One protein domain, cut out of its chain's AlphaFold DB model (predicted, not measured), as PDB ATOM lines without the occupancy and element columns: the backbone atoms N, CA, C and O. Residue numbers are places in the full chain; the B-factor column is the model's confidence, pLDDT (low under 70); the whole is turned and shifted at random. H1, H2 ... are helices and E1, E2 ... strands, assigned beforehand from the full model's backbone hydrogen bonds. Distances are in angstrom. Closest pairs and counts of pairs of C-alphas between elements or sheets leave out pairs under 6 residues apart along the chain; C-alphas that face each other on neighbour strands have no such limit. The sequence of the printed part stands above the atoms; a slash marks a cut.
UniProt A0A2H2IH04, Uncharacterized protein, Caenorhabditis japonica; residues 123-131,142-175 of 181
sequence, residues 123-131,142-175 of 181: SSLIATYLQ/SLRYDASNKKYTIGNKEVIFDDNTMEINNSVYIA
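AT A GLANCE: This is residues 123 to 131 and 142 to 175 of the 181 residues of an uncharacterized protein of Caenorhabditis japonica (UniProt A0A2H2IH04). A strongly twisted sheet of five short strands makes the wall of this domain, and one short helix, H1, packs across one face, from E1 at one edge toward residue 161 of E3; the other face is bare. The strands zigzag through four hairpins, and the sheet also curls by 50 degrees from edge to edge. The printed part has 43 residues, with one named helix and then five named strands, H1 E1 E2 E3 E4 E5; the sheet's order is E1, E2, E3, E4, E5, antiparallel throughout, and the class is mixed, helices and strands. The whole is compact, with a radius of gyration of the C-alphas of 9.8 A, and rounded, with spans of 25 by 22 by 16 A.

IN THESE COORDINATES: H1, residues 123 to 131, is 12.2 A long and begins at C-alpha 123 (0.292, -30.432, -34.489). After the cut, E1 is residues 143 to 146, with C-alpha 143 at (12.863, -27.914, -33.336), and spans 10.0 A. E2, residues 151 to 154, spans 10.4 A. E3, residues 157 to 162, is the longest strand at 16.3 A. E4, residues 165 to 168, spans 9.9 A, and E5, residues 171 to 174, spans 10.0 A and ends at C-alpha 174 (1.728, -29.604, -45.510).

HOW THE PARTS SIT: The five strands form a meander, each the antiparallel neighbour of the one before. In the hairpin E1 and E2, at 150 degrees, N 144 and O 153 are 2.8 A apart, within hydrogen-bond range. In the hairpin E2 and E3, at 119 degrees, N 159 and O 152 are 2.8 A apart. E3 pairs in a staggered way, with E2 over residues 157 to 159 and with E4 over residues 159 to 162. In the hairpin E3 and E4, at 166 degrees, N 165 and O 162 are 2.8 A apart; in the hairpin E4 and E5, at 154 degrees, N 173 and O 166 are 2.8 A apart. E2 and E4 are only just apart, their closest C-alphas 8.2 A from each other. H1 is on the sheet at a height of 8.7 A and only just over E1, with 3 of its 9 C-alphas falling on it; it runs across the strands, at 72 degrees to E1 on the local plane. The closest C-alphas of H1 and E1 are those of Leu 130 and Tyr 145, 6.4 A; those of H1 and E3 are Ser 123 and Phe 161, 5.5 A. In H1 every O i to N i+4 pair is within hydrogen-bond range.

THE WHOLE: The two C-alphas farthest apart are those of Ser 148 and Ile 174, 27.2 A. Residues 132 to 141 are not printed, and C-alphas 131 and 142 are 14.3 A apart across this cut, which lies in the link from H1 to E1. The links between the strands are tight. The mean pLDDT of the printed part is 72.4; residues 123 to 131, 142 and 175 are under 70.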
ATOM      1  N   SER A 123       0.023 -31.459 -35.503       67.06
ATOM      2  CA  SER A 123       0.292 -30.432 -34.489       67.06
ATOM      3  C   SER A 123       0.301 -30.982 -33.055       67.06
ATOM      4  O   SER A 123       1.227 -30.712 -32.290       67.06
ATOM      5  N   SER A 124      -0.681 -31.813 -32.695       66.94
ATOM      6  CA  SER A 124      -0.799 -32.407 -31.358       66.94
ATOM      7  C   SER A 124       0.310 -33.420 -31.076       66.94
ATOM      8  O   SER A 124       0.792 -33.517 -29.944       66.94
ATOM      9  N   LEU A 125       0.726 -34.174 -32.096       66.69
ATOM     10  CA  LEU A 125       1.804 -35.153 -31.982       66.69
ATOM     11  C   LEU A 125       3.150 -34.456 -31.751       66.69
ATOM     12  O   LEU A 125       3.890 -34.819 -30.835       66.69
ATOM     13  N   ILE A 126       3.429 -33.409 -32.533       68.44
ATOM     14  CA  ILE A 126       4.643 -32.595 -32.409       68.44
ATOM     15  C   ILE A 126       4.681 -31.888 -31.050       68.44
ATOM     16  O   ILE A 126       5.705 -31.923 -30.370       68.44
ATOM     17  N   ALA A 127       3.567 -31.291 -30.614       67.38
ATOM     18  CA  ALA A 127       3.487 -30.624 -29.318       67.38
ATOM     19  C   ALA A 127       3.787 -31.583 -28.157       67.38
ATOM     20  O   ALA A 127       4.583 -31.246 -27.282       67.38
ATOM     21  N   THR A 128       3.211 -32.790 -28.188       67.31
ATOM     22  CA  THR A 128       3.438 -33.824 -27.165       67.31
ATOM     23  C   THR A 128       4.898 -34.273 -27.148       67.31
ATOM     24  O   THR A 128       5.505 -34.346 -26.084       67.31
ATOM     25  N   TYR A 129       5.487 -34.507 -28.323       67.31
ATOM     26  CA  TYR A 129       6.884 -34.926 -28.452       67.31
ATOM     27  C   TYR A 129       7.870 -33.868 -27.934       67.31
ATOM     28  O   TYR A 129       8.825 -34.190 -27.234       67.31
ATOM     29  N   LEU A 130       7.641 -32.589 -28.239       67.06
ATOM     30  CA  LEU A 130       8.545 -31.506 -27.832       67.06
ATOM     31  C   LEU A 130       8.444 -31.142 -26.347       67.06
ATOM     32  O   LEU A 130       9.397 -30.582 -25.792       67.06
ATOM     33  N   GLN A 131       7.294 -31.418 -25.730       67.19
ATOM     34  CA  GLN A 131       7.031 -31.166 -24.315       67.19
ATOM     35  C   GLN A 131       7.406 -32.353 -23.415       67.19
ATOM     36  O   GLN A 131       7.461 -32.171 -22.198       67.19
ATOM     37  N   SER A 142      16.820 -29.509 -33.956       64.56
ATOM     38  CA  SER A 142      16.231 -28.725 -35.041       64.56
ATOM     39  C   SER A 142      14.978 -27.980 -34.625       64.56
ATOM     40  O   SER A 142      14.829 -26.858 -35.072       64.56
ATOM     41  N   LEU A 143      14.121 -28.535 -33.761       70.12
ATOM     42  CA  LEU A 143      12.863 -27.914 -33.336       70.12
ATOM     43  C   LEU A 143      12.824 -27.812 -31.807       70.12
ATOM     44  O   LEU A 143      12.905 -28.817 -31.102       70.12
ATOM     45  N   ARG A 144      12.738 -26.589 -31.288       73.44
ATOM     46  CA  ARG A 144      12.780 -26.277 -29.856       73.44
ATOM     47  C   ARG A 144      11.458 -25.672 -29.414       73.44
ATOM     48  O   ARG A 144      10.828 -24.938 -30.166       73.44
ATOM     49  N   TYR A 145      11.061 -25.966 -28.182       74.69
ATOM     50  CA  TYR A 145       9.937 -25.312 -27.523       74.69
ATOM     51  C   TYR A 145      10.468 -24.341 -26.468       74.69
ATOM     52  O   TYR A 145      11.206 -24.746 -25.568       74.69
ATOM     53  N   ASP A 146      10.107 -23.067 -26.589       72.50
ATOM     54  CA  ASP A 146      10.355 -22.044 -25.579       72.50
ATOM     55  C   ASP A 146       9.123 -21.919 -24.678       72.50
ATOM     56  O   ASP A 146       8.094 -21.363 -25.069       72.50
ATOM     57  N   ALA A 147       9.241 -22.427 -23.453       73.00
ATOM     58  CA  ALA A 147       8.177 -22.379 -22.457       73.00
ATOM     59  C   ALA A 147       7.844 -20.948 -21.996       73.00
ATOM     60  O   ALA A 147       6.715 -20.698 -21.573       73.00
ATOM     61  N   SER A 148       8.793 -20.011 -22.094       76.88
ATOM     62  CA  SER A 148       8.638 -18.628 -21.621       76.88
ATOM     63  C   SER A 148       7.686 -17.849 -22.520       76.88
ATOM     64  O   SER A 148       6.791 -17.156 -22.042       76.88
ATOM     65  N   ASN A 149       7.854 -18.015 -23.833       75.88
ATOM     66  CA  ASN A 149       7.037 -17.350 -24.844       75.88
ATOM     67  C   ASN A 149       5.932 -18.251 -25.418       75.88
ATOM     68  O   ASN A 149       5.133 -17.779 -26.220       75.88
ATOM     69  N   LYS A 150       5.875 -19.529 -25.007       78.69
ATOM     70  CA  LYS A 150       4.982 -20.572 -25.550       78.69
ATOM     71  C   LYS A 150       5.096 -20.708 -27.075       78.69
ATOM     72  O   LYS A 150       4.090 -20.827 -27.769       78.69
ATOM     73  N   LYS A 151       6.326 -20.666 -27.594       78.00
ATOM     74  CA  LYS A 151       6.625 -20.665 -29.037       78.00
ATOM     75  C   LYS A 151       7.485 -21.853 -29.436       78.00
ATOM     76  O   LYS A 151       8.277 -22.354 -28.639       78.00
ATOM     77  N   TYR A 152       7.363 -22.256 -30.694       77.69
ATOM     78  CA  TYR A 152       8.217 -23.265 -31.304       77.69
ATOM     79  C   TYR A 152       9.212 -22.604 -32.257       77.69
ATOM     80  O   TYR A 152       8.855 -21.671 -32.976       77.69
ATOM     81  N   THR A 153      10.463 -23.062 -32.261       72.25
ATOM     82  CA  THR A 153      11.514 -22.489 -33.109       72.25
ATOM     83  C   THR A 153      12.345 -23.549 -33.810       72.25
ATOM     84  O   THR A 153      12.702 -24.565 -33.218       72.25
ATOM     85  N   ILE A 154      12.695 -23.287 -35.073       73.25
ATOM     86  CA  ILE A 154      13.736 -24.020 -35.800       73.25
ATOM     87  C   ILE A 154      14.913 -23.080 -36.034       73.25
ATOM     88  O   ILE A 154      14.824 -22.120 -36.805       73.25
ATOM     89  N   GLY A 155      16.019 -23.315 -35.324       71.38
ATOM     90  CA  GLY A 155      17.109 -22.339 -35.233       71.38
ATOM     91  C   GLY A 155      16.612 -21.015 -34.639       71.38
ATOM     92  O   GLY A 155      16.170 -20.985 -33.494       71.38
ATOM     93  N   ASN A 156      16.655 -19.938 -35.433       72.00
ATOM     94  CA  ASN A 156      16.170 -18.600 -35.052       72.00
ATOM     95  C   ASN A 156      14.804 -18.245 -35.671       72.00
ATOM     96  O   ASN A 156      14.376 -17.097 -35.583       72.00
ATOM     97  N   LYS A 157      14.143 -19.189 -36.352       74.31
ATOM     98  CA  LYS A 157      12.855 -18.958 -37.017       74.31
ATOM     99  C   LYS A 157      11.715 -19.464 -36.145       74.31
ATOM    100  O   LYS A 157      11.813 -20.561 -35.601       74.31
ATOM    101  N   GLU A 158      10.651 -18.680 -36.044       75.94
ATOM    102  CA  GLU A 158       9.405 -19.093 -35.399       75.94
ATOM    103  C   GLU A 158       8.655 -20.094 -36.283       75.94
ATOM    104  O   GLU A 158       8.662 -19.982 -37.512       75.94
ATOM    105  N   VAL A 159       8.049 -21.088 -35.636       76.50
ATOM    106  CA  VAL A 159       7.249 -22.133 -36.268       76.50
ATOM    107  C   VAL A 159       5.849 -22.102 -35.684       76.50
ATOM    108  O   VAL A 159       5.680 -22.132 -34.463       76.50
ATOM    109  N   ILE A 160       4.857 -22.077 -36.567       78.81
ATOM    110  CA  ILE A 160       3.444 -22.141 -36.202       78.81
ATOM    111  C   ILE A 160       2.887 -23.457 -36.732       78.81
ATOM    112  O   ILE A 160       3.130 -23.828 -37.879       78.81
ATOM    113  N   PHE A 161       2.160 -24.169 -35.876       75.75
ATOM    114  CA  PHE A 161       1.476 -25.404 -36.235       75.75
ATOM    115  C   PHE A 161      -0.026 -25.147 -36.283       75.75
ATOM    116  O   PHE A 161      -0.599 -24.730 -35.278       75.75
ATOM    117  N   ASP A 162      -0.651 -25.440 -37.420       74.75
ATOM    118  CA  ASP A 162      -2.104 -25.432 -37.582       74.75
ATOM    119  C   ASP A 162      -2.550 -26.764 -38.196       74.75
ATOM    120  O   ASP A 162      -2.375 -27.020 -39.388       74.75
ATOM    121  N   ASP A 163      -3.047 -27.652 -37.333       75.56
ATOM    122  CA  ASP A 163      -3.411 -29.041 -37.629       75.56
ATOM    123  C   ASP A 163      -2.335 -29.831 -38.398       75.56
ATOM    124  O   ASP A 163      -1.421 -30.388 -37.782       75.56
ATOM    125  N   ASN A 164      -2.445 -29.895 -39.725       70.38
ATOM    126  CA  ASN A 164      -1.520 -30.608 -40.612       70.38
ATOM    127  C   ASN A 164      -0.635 -29.660 -41.424       70.38
ATOM    128  O   ASN A 164       0.058 -30.091 -42.341       70.38
ATOM    129  N   THR A 165      -0.655 -28.371 -41.109       71.44
ATOM    130  CA  THR A 165       0.177 -27.359 -41.744       71.44
ATOM    131  C   THR A 165       1.188 -26.810 -40.749       71.44
ATOM    132  O   THR A 165       0.917 -26.642 -39.559       71.44
ATOM    133  N   MET A 166       2.396 -26.584 -41.242       75.81
ATOM    134  CA  MET A 166       3.489 -25.984 -40.501       75.81
ATOM    135  C   MET A 166       3.944 -24.755 -41.272       75.81
ATOM    136  O   MET A 166       4.360 -24.866 -42.423       75.81
ATOM    137  N   GLU A 167       3.883 -23.589 -40.643       78.38
ATOM    138  CA  GLU A 167       4.393 -22.353 -41.218       78.38
ATOM    139  C   GLU A 167       5.778 -22.050 -40.649       78.38
ATOM    140  O   GLU A 167       5.970 -21.997 -39.432       78.38
ATOM    141  N   ILE A 168       6.750 -21.845 -41.539       74.75
ATOM    142  CA  ILE A 168       8.101 -21.410 -41.184       74.75
ATOM    143  C   ILE A 168       8.431 -20.200 -42.049       74.75
ATOM    144  O   ILE A 168       8.661 -20.343 -43.250       74.75
ATOM    145  N   ASN A 169       8.521 -19.016 -41.438       73.94
ATOM    146  CA  ASN A 169       8.943 -17.791 -42.126       73.94
ATOM    147  C   ASN A 169       8.130 -17.531 -43.415       73.94
ATOM    148  O   ASN A 169       8.713 -17.349 -44.487       73.94
ATOM    149  N   ASN A 170       6.798 -17.578 -43.290       71.94
ATOM    150  CA  ASN A 170       5.801 -17.363 -44.346       71.94
ATOM    151  C   ASN A 170       5.743 -18.437 -45.445       71.94
ATOM    152  O   ASN A 170       4.996 -18.290 -46.413       71.94
ATOM    153  N   SER A 171       6.494 -19.529 -45.300       70.88
ATOM    154  CA  SER A 171       6.343 -20.720 -46.132       70.88
ATOM    155  C   SER A 171       5.464 -21.735 -45.413       70.88
ATOM    156  O   SER A 171       5.782 -22.146 -44.296       70.88
ATOM    157  N   VAL A 172       4.380 -22.152 -46.066       75.81
ATOM    158  CA  VAL A 172       3.454 -23.166 -45.551       75.81
ATOM    159  C   VAL A 172       3.873 -24.542 -46.061       75.81
ATOM    160  O   VAL A 172       3.987 -24.766 -47.266       75.81
ATOM    161  N   TYR A 173       4.081 -25.469 -45.136       71.31
ATOM    162  CA  TYR A 173       4.410 -26.864 -45.393       71.31
ATOM    163  C   TYR A 173       3.237 -27.739 -44.963       71.31
ATOM    164  O   TYR A 173       2.738 -27.599 -43.849       71.31
ATOM    165  N   ILE A 174       2.803 -28.657 -45.826       74.06
ATOM    166  CA  ILE A 174       1.728 -29.604 -45.510       74.06
ATOM    167  C   ILE A 174       2.364 -30.913 -45.045       74.06
ATOM    168  O   ILE A 174       3.133 -31.543 -45.775       74.06
ATOM    169  N   ALA A 175       2.045 -31.327 -43.825       62.50
ATOM    170  CA  ALA A 175       2.461 -32.601 -43.277       62.50
ATOM    171  C   ALA A 175       1.720 -33.728 -44.002       62.50
ATOM    172  O   ALA A 175       0.500 -33.855 -43.917       62.50
TER     173      ALA A 175